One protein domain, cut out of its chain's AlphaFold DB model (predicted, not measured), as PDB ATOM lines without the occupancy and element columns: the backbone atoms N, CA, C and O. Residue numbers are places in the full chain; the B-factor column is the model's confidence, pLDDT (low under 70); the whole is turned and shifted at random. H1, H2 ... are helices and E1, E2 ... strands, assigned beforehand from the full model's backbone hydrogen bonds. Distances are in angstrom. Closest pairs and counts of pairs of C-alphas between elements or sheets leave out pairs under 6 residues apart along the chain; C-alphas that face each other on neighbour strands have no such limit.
ATOM      1  N   ILE A  87     140.288 174.084 219.483       83.38
ATOM      2  CA  ILE A  87     139.726 172.842 220.009       83.38
ATOM      3  C   ILE A  87     140.454 172.516 221.306       83.38
ATOM      4  O   ILE A  87     141.678 172.582 221.372       83.38
ATOM      5  N   TYR A  88     139.699 172.164 222.340       80.94
ATOM      6  CA  TYR A  88     140.246 171.821 223.640       80.94
ATOM      7  C   TYR A  88     139.972 170.355 223.955       80.94
ATOM      8  O   TYR A  88     138.832 169.913 223.827       80.94
ATOM      9  N   LEU A  89     141.007 169.612 224.346       79.31
ATOM     10  CA  LEU A  89     140.953 168.156 224.505       79.31
ATOM     11  C   LEU A  89     141.576 167.693 225.834       79.31
ATOM     12  O   LEU A  89     142.235 168.450 226.560       79.31
ATOM     13  N   SER A  90     141.355 166.425 226.159       76.56
ATOM     14  CA  SER A  90     142.009 165.704 227.249       76.56
ATOM     15  C   SER A  90     143.468 165.356 226.912       76.56
ATOM     16  O   SER A  90     143.928 165.464 225.777       76.56
ATOM     17  N   GLN A  91     144.225 164.919 227.922       69.69
ATOM     18  CA  GLN A  91     145.648 164.602 227.766       69.69
ATOM     19  C   GLN A  91     145.896 163.370 226.880       69.69
ATOM     20  O   GLN A  91     146.862 163.354 226.123       69.69
ATOM     21  N   GLN A  92     145.030 162.354 226.952       74.25
ATOM     22  CA  GLN A  92     145.160 161.128 226.154       74.25
ATOM     23  C   GLN A  92     144.985 161.400 224.651       74.25
ATOM     24  O   GLN A  92     145.535 160.695 223.811       74.25
ATOM     25  N   GLU A  93     144.265 162.466 224.310       78.38
ATOM     26  CA  GLU A  93     143.997 162.865 222.931       78.38
ATOM     27  C   GLU A  93     145.177 163.609 222.283       78.38
ATOM     28  O   GLU A  93     145.176 163.786 221.069       78.38
ATOM     29  N   TYR A  94     146.214 163.995 223.045       81.56
ATOM     30  CA  TYR A  94     147.394 164.672 222.496       81.56
ATOM     31  C   TYR A  94     148.135 163.814 221.471       81.56
ATOM     32  O   TYR A  94     148.343 164.244 220.340       81.56
ATOM     33  N   GLU A  95     148.531 162.600 221.855       84.62
ATOM     34  CA  GLU A  95     149.314 161.721 220.982       84.62
ATOM     35  C   GLU A  95     148.491 161.286 219.770       84.62
ATOM     36  O   GLU A  95     149.009 161.252 218.656       84.62
ATOM     37  N   ALA A  96     147.192 161.044 219.965       86.44
ATOM     38  CA  ALA A  96     146.266 160.744 218.880       86.44
ATOM     39  C   ALA A  96     146.141 161.918 217.894       86.44
ATOM     40  O   ALA A  96     146.202 161.705 216.685       86.44
ATOM     41  N   ALA A  97     146.023 163.154 218.392       85.88
ATOM     42  CA  ALA A  97     145.971 164.347 217.552       85.88
ATOM     43  C   ALA A  97     147.288 164.561 216.794       85.88
ATOM     44  O   ALA A  97     147.269 164.783 215.586       85.88
ATOM     45  N   VAL A  98     148.435 164.441 217.471       88.69
ATOM     46  CA  VAL A  98     149.759 164.557 216.841       88.69
ATOM     47  C   VAL A  98     149.938 163.494 215.758       88.69
ATOM     48  O   VAL A  98     150.287 163.844 214.636       88.69
ATOM     49  N   ALA A  99     149.639 162.225 216.050       89.56
ATOM     50  CA  ALA A  99     149.743 161.136 215.081       89.56
ATOM     51  C   ALA A  99     148.809 161.345 213.878       89.56
ATOM     52  O   ALA A  99     149.207 161.113 212.738       89.56
ATOM     53  N   HIS A 100     147.586 161.827 214.114       90.19
ATOM     54  CA  HIS A 100     146.637 162.146 213.051       90.19
ATOM     55  C   HIS A 100     147.166 163.239 212.113       90.19
ATOM     56  O   HIS A 100     147.177 163.055 210.895       90.19
ATOM     57  N   PHE A 101     147.656 164.358 212.655       89.50
ATOM     58  CA  PHE A 101     148.211 165.432 211.826       89.50
ATOM     59  C   PHE A 101     149.536 165.048 211.173       89.50
ATOM     60  O   PHE A 101     149.781 165.464 210.045       89.50
ATOM     61  N   GLN A 102     150.336 164.192 211.807       92.81
ATOM     62  CA  GLN A 102     151.545 163.647 211.199       92.81
ATOM     63  C   GLN A 102     151.225 162.758 209.987       92.81
ATOM     64  O   GLN A 102     151.894 162.846 208.961       92.81
ATOM     65  N   GLN A 103     150.165 161.948 210.058       92.75
ATOM     66  CA  GLN A 103     149.699 161.147 208.920       92.75
ATOM     67  C   GLN A 103     149.181 162.009 207.760       92.75
ATOM     68  O   GLN A 103     149.372 161.644 206.602       92.75
ATOM     69  N   LEU A 104     148.521 163.134 208.055       90.81
ATOM     70  CA  LEU A 104     147.920 164.003 207.038       90.81
ATOM     71  C   LEU A 104     148.899 165.007 206.419       90.81
ATOM     72  O   LEU A 104     148.806 165.290 205.228       90.81
ATOM     73  N   LEU A 105     149.789 165.584 207.228       91.06
ATOM     74  CA  LEU A 105     150.632 166.728 206.857       91.06
ATOM     75  C   LEU A 105     152.131 166.392 206.834       91.06
ATOM     76  O   LEU A 105     152.926 167.212 206.379       91.06
ATOM     77  N   GLY A 106     152.520 165.196 207.284       91.50
ATOM     78  CA  GLY A 106     153.915 164.784 207.413       91.50
ATOM     79  C   GLY A 106     154.557 165.258 208.718       91.50
ATOM     80  O   GLY A 106     153.885 165.495 209.720       91.50
ATOM     81  N   GLU A 107     155.882 165.374 208.723       91.19
ATOM     82  CA  GLU A 107     156.635 165.775 209.916       91.19
ATOM     83  C   GLU A 107     156.335 167.227 210.341       91.19
ATOM     84  O   GLU A 107     156.138 168.101 209.490       91.19
ATOM     85  N   PRO A 108     156.313 167.522 211.654       91.06
ATOM     86  CA  PRO A 108     156.060 168.870 212.139       91.06
ATOM     87  C   PRO A 108     157.196 169.829 211.764       91.06
ATOM     88  O   PRO A 108     158.374 169.487 211.840       91.06
ATOM     89  N   ILE A 109     156.839 171.075 211.443       88.94
ATOM     90  CA  ILE A 109     157.802 172.154 211.165       88.94
ATOM     91  C   ILE A 109     158.594 172.499 212.424       88.94
ATOM     92  O   ILE A 109     159.800 172.732 212.371       88.94
ATOM     93  N   THR A 110     157.916 172.518 213.573       89.06
ATOM     94  CA  THR A 110     158.566 172.671 214.873       89.06
ATOM     95  C   THR A 110     157.959 171.741 215.901       89.06
ATOM     96  O   THR A 110     156.736 171.638 216.014       89.06
ATOM     97  N   SER A 111     158.830 171.145 216.704       90.50
ATOM     98  CA  SER A 111     158.485 170.441 217.930       90.50
ATOM     99  C   SER A 111     159.335 171.034 219.047       90.50
ATOM    100  O   SER A 111     160.562 170.939 219.018       90.50
ATOM    101  N   THR A 112     158.696 171.715 219.993       89.00
ATOM    102  CA  THR A 112     159.365 172.297 221.155       89.00
ATOM    103  C   THR A 112     158.888 171.610 222.422       89.00
ATOM    104  O   THR A 112     157.697 171.364 222.623       89.00
ATOM    105  N   HIS A 113     159.846 171.290 223.286       88.31
ATOM    106  CA  HIS A 113     159.599 170.745 224.611       88.31
ATOM    107  C   HIS A 113     160.333 171.608 225.627       88.31
ATOM    108  O   HIS A 113     161.563 171.675 225.624       88.31
ATOM    109  N   ASP A 114     159.579 172.272 226.491       83.06
ATOM    110  CA  ASP A 114     160.145 173.001 227.614       83.06
ATOM    111  C   ASP A 114     160.194 172.078 228.831       83.06
ATOM    112  O   ASP A 114     159.192 171.846 229.501       83.06
ATOM    113  N   SER A 115     161.388 171.573 229.139       77.81
ATOM    114  CA  SER A 115     161.621 170.677 230.274       77.81
ATOM    115  C   SER A 115     161.292 171.304 231.634       77.81
ATOM    116  O   SER A 115     161.119 170.565 232.600       77.81
ATOM    117  N   ARG A 116     161.237 172.642 231.747       73.75
ATOM    118  CA  ARG A 116     160.920 173.324 233.014       73.75
ATOM    119  C   ARG A 116     159.426 173.355 233.281       73.75
ATOM    120  O   ARG A 116     159.012 173.143 234.416       73.75
ATOM    121  N   SER A 117     158.634 173.642 232.253       70.25
ATOM    122  CA  SER A 117     157.175 173.657 232.366       70.25
ATOM    123  C   SER A 117     156.551 172.289 232.099       70.25
ATOM    124  O   SER A 117     155.435 172.046 232.540       70.25
ATOM    125  N   GLY A 118     157.256 171.390 231.404       78.44
ATOM    126  CA  GLY A 118     156.696 170.168 230.822       78.44
ATOM    127  C   GLY A 118     155.857 170.438 229.566       78.44
ATOM    128  O   GLY A 118     155.165 169.539 229.084       78.44
ATOM    129  N   SER A 119     155.876 171.675 229.053       83.12
ATOM    130  CA  SER A 119     155.054 172.080 227.916       83.12
ATOM    131  C   SER A 119     155.598 171.483 226.627       83.12
ATOM    132  O   SER A 119     156.806 171.500 226.375       83.12
ATOM    133  N   ARG A 120     154.694 170.957 225.803       88.62
ATOM    134  CA  ARG A 120     154.976 170.473 224.456       88.62
ATOM    135  C   ARG A 120     154.138 171.262 223.477       88.62
ATOM    136  O   ARG A 120     152.915 171.300 223.609       88.62
ATOM    137  N   THR A 121     154.806 171.824 222.479       89.88
ATOM    138  CA  THR A 121     154.157 172.503 221.364       89.88
ATOM    139  C   THR A 121     154.631 171.880 220.068       89.88
ATOM    140  O   THR A 121     155.829 171.825 219.793       89.88
ATOM    141  N   VAL A 122     153.685 171.418 219.262       92.00
ATOM    142  CA  VAL A 122     153.957 170.865 217.934       92.00
ATOM    143  C   VAL A 122     153.192 171.686 216.910       92.00
ATOM    144  O   VAL A 122     152.030 172.027 217.130       92.00
ATOM    145  N   PHE A 123     153.852 172.024 215.806       91.81
ATOM    146  CA  PHE A 123     153.262 172.800 214.724       91.81
ATOM    147  C   PHE A 123     153.424 172.079 213.388       91.81
ATOM    148  O   PHE A 123     154.544 171.809 212.951       91.81
ATOM    149  N   PHE A 124     152.298 171.813 212.734       91.25
ATOM    150  CA  PHE A 124     152.223 171.250 211.389       91.25
ATOM    151  C   PHE A 124     151.747 172.332 210.427       91.25
ATOM    152  O   PHE A 124     150.707 172.936 210.673       91.25
ATOM    153  N   ALA A 125     152.461 172.570 209.328       89.88
ATOM    154  CA  ALA A 125     152.036 173.537 208.321       89.88
ATOM    155  C   ALA A 125     151.345 172.837 207.149       89.88
ATOM    156  O   ALA A 125     151.844 171.839 206.642       89.88
ATOM    157  N   TYR A 126     150.231 173.398 206.684       90.31
ATOM    158  CA  TYR A 126     149.583 172.985 205.431       90.31
ATOM    159  C   TYR A 126     149.646 174.079 204.356       90.31
ATOM    160  O   TYR A 126     149.300 173.838 203.202       90.31
ATOM    161  N   ARG A 127     150.087 175.291 204.719       88.69
ATOM    162  CA  ARG A 127     150.301 176.407 203.795       88.69
ATOM    163  C   ARG A 127     151.579 177.148 204.163       88.69
ATOM    164  O   ARG A 127     151.824 177.409 205.338       88.69
ATOM    165  N   ALA A 128     152.357 177.516 203.152       88.00
ATOM    166  CA  ALA A 128     153.536 178.360 203.280       88.00
ATOM    167  C   ALA A 128     153.442 179.513 202.275       88.00
ATOM    168  O   ALA A 128     153.110 179.306 201.109       88.00
ATOM    169  N   GLU A 129     153.720 180.727 202.733       88.06
ATOM    170  CA  GLU A 129     153.735 181.944 201.931       88.06
ATOM    171  C   GLU A 129     155.056 182.670 202.143       88.06
ATOM    172  O   GLU A 129     155.437 182.988 203.270       88.06
ATOM    173  N   GLN A 130     155.748 182.981 201.053       85.56
ATOM    174  CA  GLN A 130     156.928 183.824 201.125       85.56
ATOM    175  C   GLN A 130     156.482 185.281 201.222       85.56
ATOM    176  O   GLN A 130     155.946 185.844 200.270       85.56
ATOM    177  N   THR A 131     156.662 185.888 202.394       83.19
ATOM    178  CA  THR A 131     156.232 187.274 202.628       83.19
ATOM    179  C   THR A 131     157.318 188.281 202.278       83.19
ATOM    180  O   THR A 131     157.012 189.387 201.845       83.19
ATOM    181  N   GLN A 132     158.583 187.907 202.483       84.56
ATOM    182  CA  GLN A 132     159.775 188.701 202.175       84.56
ATOM    183  C   GLN A 132     160.924 187.738 201.819       84.56
ATOM    184  O   GLN A 132     160.843 186.552 202.160       84.56
ATOM    185  N   PRO A 133     161.998 188.198 201.153       83.31
ATOM    186  CA  PRO A 133     163.202 187.387 200.984       83.31
ATOM    187  C   PRO A 133     163.705 186.883 202.346       83.31
ATOM    188  O   PRO A 133     163.870 187.675 203.268       83.31
ATOM    189  N   GLY A 134     163.889 185.568 202.484       81.19
ATOM    190  CA  GLY A 134     164.325 184.935 203.737       81.19
ATOM    191  C   GLY A 134     163.270 184.851 204.849       81.19
ATOM    192  O   GLY A 134     163.606 184.438 205.953       81.19
ATOM    193  N   VAL A 135     162.006 185.222 204.600       85.25
ATOM    194  CA  VAL A 135     160.923 185.117 205.591       85.25
ATOM    195  C   VAL A 135     159.744 184.345 205.015       85.25
ATOM    196  O   VAL A 135     159.067 184.805 204.089       85.25
ATOM    197  N   THR A 136     159.462 183.197 205.628       85.31
ATOM    198  CA  THR A 136     158.334 182.341 205.264       85.31
ATOM    199  C   THR A 136     157.287 182.361 206.369       85.31
ATOM    200  O   THR A 136     157.564 182.087 207.540       85.31
ATOM    201  N   ARG A 137     156.056 182.685 205.985       86.69
ATOM    202  CA  ARG A 137     154.871 182.597 206.828       86.69
ATOM    203  C   ARG A 137     154.226 181.236 206.617       86.69
ATOM    204  O   ARG A 137     153.811 180.914 205.510       86.69
ATOM    205  N   TYR A 138     154.106 180.462 207.682       87.06
ATOM    206  CA  TYR A 138     153.423 179.179 207.666       87.06
ATOM    207  C   TYR A 138     152.067 179.309 208.345       87.06
ATOM    208  O   TYR A 138     151.971 179.892 209.424       87.06
ATOM    209  N   THR A 139     151.041 178.729 207.736       88.00
ATOM    210  CA  THR A 139     149.714 178.568 208.334       88.00
ATOM    211  C   THR A 139     149.447 177.081 208.515       88.00
ATOM    212  O   THR A 139     149.718 176.264 207.627       88.00
ATOM    213  N   GLY A 140     148.969 176.726 209.700       90.00
ATOM    214  CA  GLY A 140     149.009 175.351 210.149       90.00
ATOM    215  C   GLY A 140     148.159 175.061 211.373       90.00
ATOM    216  O   GLY A 140     147.323 175.859 211.794       90.00
ATOM    217  N   VAL A 141     148.406 173.892 211.945       89.94
ATOM    218  CA  VAL A 141     147.798 173.421 213.183       89.94
ATOM    219  C   VAL A 141     148.855 173.441 214.274       89.94
ATOM    220  O   VAL A 141     149.912 172.824 214.129       89.94
ATOM    221  N   ARG A 142     148.571 174.145 215.372       90.75
ATOM    222  CA  ARG A 142     149.414 174.161 216.572       90.75
ATOM    223  C   ARG A 142     148.739 173.377 217.686       90.75
ATOM    224  O   ARG A 142     147.599 173.662 218.025       90.75
ATOM    225  N   ILE A 143     149.460 172.442 218.288       90.94
ATOM    226  CA  ILE A 143     148.982 171.590 219.380       90.94
ATOM    227  C   ILE A 143     149.842 171.876 220.613       90.94
ATOM    228  O   ILE A 143     151.057 171.699 220.545       90.94
ATOM    229  N   THR A 144     149.228 172.298 221.722       88.94
ATOM    230  CA  THR A 144     149.926 172.722 222.952       88.94
ATOM    231  C   THR A 144     149.381 172.000 224.186       88.94
ATOM    232  O   THR A 144     148.169 171.987 224.392       88.94
ATOM    233  N   THR A 145     150.260 171.438 225.026       86.19
ATOM    234  CA  THR A 145     149.884 170.629 226.211       86.19
ATOM    235  C   THR A 145     149.830 171.371 227.542       86.19
ATOM    236  O   THR A 145     149.327 170.813 228.512       86.19
ATOM    237  N   ILE A 146     150.364 172.590 227.640       81.06
ATOM    238  CA  ILE A 146     150.313 173.388 228.875       81.06
ATOM    239  C   ILE A 146     150.064 174.849 228.535       81.06
ATOM    240  O   ILE A 146     150.688 175.386 227.618       81.06
ATOM    241  N   GLN A 286     145.201 172.322 224.101       88.12
ATOM    242  CA  GLN A 286     144.657 173.274 223.137       88.12
ATOM    243  C   GLN A 286     145.229 172.993 221.743       88.12
ATOM    244  O   GLN A 286     146.443 172.873 221.566       88.12
ATOM    245  N   ILE A 287     144.348 172.932 220.749       87.69
ATOM    246  CA  ILE A 287     144.667 172.838 219.326       87.69
ATOM    247  C   ILE A 287     144.162 174.105 218.648       87.69
ATOM    248  O   ILE A 287     142.965 174.370 218.655       87.69
ATOM    249  N   ASP A 288     145.063 174.871 218.047       86.19
ATOM    250  CA  ASP A 288     144.722 176.022 217.217       86.19
ATOM    251  C   ASP A 288     144.788 175.618 215.743       86.19
ATOM    252  O   ASP A 288     145.867 175.333 215.213       86.19
ATOM    253  N   MET A 289     143.639 175.614 215.074       82.62
ATOM    254  CA  MET A 289     143.554 175.529 213.622       82.62
ATOM    255  C   MET A 289     143.771 176.917 213.018       82.62
ATOM    256  O   MET A 289     143.309 177.917 213.566       82.62
ATOM    257  N   GLU A 290     144.462 176.971 211.879       83.56
ATOM    258  CA  GLU A 290     144.841 178.219 211.194       83.56
ATOM    259  C   GLU A 290     145.843 179.081 211.980       83.56
ATOM    260  O   GLU A 290     145.952 180.298 211.794       83.56
ATOM    261  N   TYR A 291     146.631 178.445 212.848       81.81
ATOM    262  CA  TYR A 291     147.728 179.114 213.524       81.81
ATOM    263  C   TYR A 291     148.777 179.555 212.501       81.81
ATOM    264  O   TYR A 291     149.280 178.743 211.722       81.81
ATOM    265  N   THR A 292     149.103 180.848 212.504       83.00
ATOM    266  CA  THR A 292     150.094 181.429 211.598       83.00
ATOM    267  C   THR A 292     151.359 181.788 212.366       83.00
ATOM    268  O   THR A 292     151.307 182.559 213.324       83.00
ATOM    269  N   ALA A 293     152.494 181.256 211.920       80.38
ATOM    270  CA  ALA A 293     153.813 181.540 212.465       80.38
ATOM    271  C   ALA A 293     154.758 182.010 211.357       80.38
ATOM    272  O   ALA A 293     154.743 181.499 210.237       80.38
ATOM    273  N   THR A 294     155.584 182.998 211.678       84.50
ATOM    274  CA  THR A 294     156.582 183.549 210.761       84.50
ATOM    275  C   THR A 294     157.953 183.048 211.183       84.50
ATOM    276  O   THR A 294     158.327 183.214 212.343       84.50
ATOM    277  N   TYR A 295     158.701 182.473 210.247       79.06
ATOM    278  CA  TYR A 295     160.070 182.019 210.466       79.06
ATOM    279  C   TYR A 295     160.991 182.752 209.490       79.06
ATOM    280  O   TYR A 295     160.676 182.841 208.299       79.06
ATOM    281  N   SER A 296     162.107 183.287 209.989       77.50
ATOM    282  CA  SER A 296     163.191 183.767 209.131       77.50
ATOM    283  C   SER A 296     164.238 182.670 208.941       77.50
ATOM    284  O   SER A 296     164.524 181.900 209.861       77.50
ATOM    285  N   ASP A 297     164.810 182.601 207.741       62.66
ATOM    286  CA  ASP A 297     165.870 181.652 207.382       62.66
ATOM    287  C   ASP A 297     167.195 181.920 208.127       62.66
ATOM    288  O   ASP A 297     168.060 181.045 208.171       62.66
TER     289      ASP A 297
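Overview. This is residues 87 to 146 and 286 to 297 of the 301 residues of an uncharacterized protein of Spirochaeta africana (strain ATCC 700263 / DSM 8902 / Z-7692) (UniProt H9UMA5). What would one see first? A single antiparallel sheet of five strands, strongly twisted and sharply folded across its three long strands, E3, E4 and E5, has one helix, H1, packed over one face and no named helix over the other. What is it made of? The printed part has 72 residues, with one named helix and five named strands in the order E1, H1, E2, E3, E4, E5 along the chain; the sheet's order is E1, E5, E4, E3, E2, and the class is mixed, helices and strands. How large is it? It is compact, with a radius of gyration of the C-alphas of 12.8 A and spans of 40 by 29 by 19 A.

Arrangement. Where does the first strand belong? E1, residues 87 to 89, is an edge strand antiparallel to E5, residues 286 to 296, with N 87 and O 287 at 2.8 A, within hydrogen-bond range. How does the helix sit? H1, residues 93 to 105, is on the sheet at a height of 9.2 A, making two layers, a helix on one face of a sheet. It lies over E4, residues 135 to 144, along the strands at 17 degrees on the local plane, and only just over E5, where 3 of its C-alphas fall; every O i to N i+4 pair in H1 is within hydrogen-bond range. The closest C-alphas of H1 and E3, residues 119 to 132, are those of Leu 105 and Tyr 126, 6.5 A apart. What joins the other strands? E2, residues 110 to 114, the other edge strand, forms a meander with E3 and E4, each strand the antiparallel neighbour of the one before; E2 and E3 form one hairpin, E3 and E4 another. Within hydrogen-bond range are N 112 and O 121 at 2.9 A for E2 and E3, N 129 and O 137 at 2.8 A for E3 and E4, and N 138 and O 293 at 2.8 A for the antiparallel pair E4 and E5.

Along the chain. Where do the elements begin and end? E1 begins at C-alpha 87 (139.726, 172.842, 220.009), and E5 ends at C-alpha 296 (163.191, 183.767, 209.131). How long are they? From first to last C-alpha, E1 is 6.6 A, H1 17.8 A, E2 12.8 A, E3 31.0 A, E4 24.0 A and E5 25.5 A. Where do strands bend? E3 bends by 85 degrees at residue 129, E4 by 71 degrees at residue 141 and E5 by 81 degrees at residue 289.

Size, cuts and confidence. Which C-alphas are farthest apart? Those of Gln 92 and Pro 133, at 40.6 A. Is the printed part cut? Residues 147 to 285 are not printed, and C-alphas 146 and 286 are 8.1 A apart across the cut; the links printed whole are tight. Where is confidence low? Residues 91 and 297 are under 70, and the mean pLDDT of the printed part is 85.2.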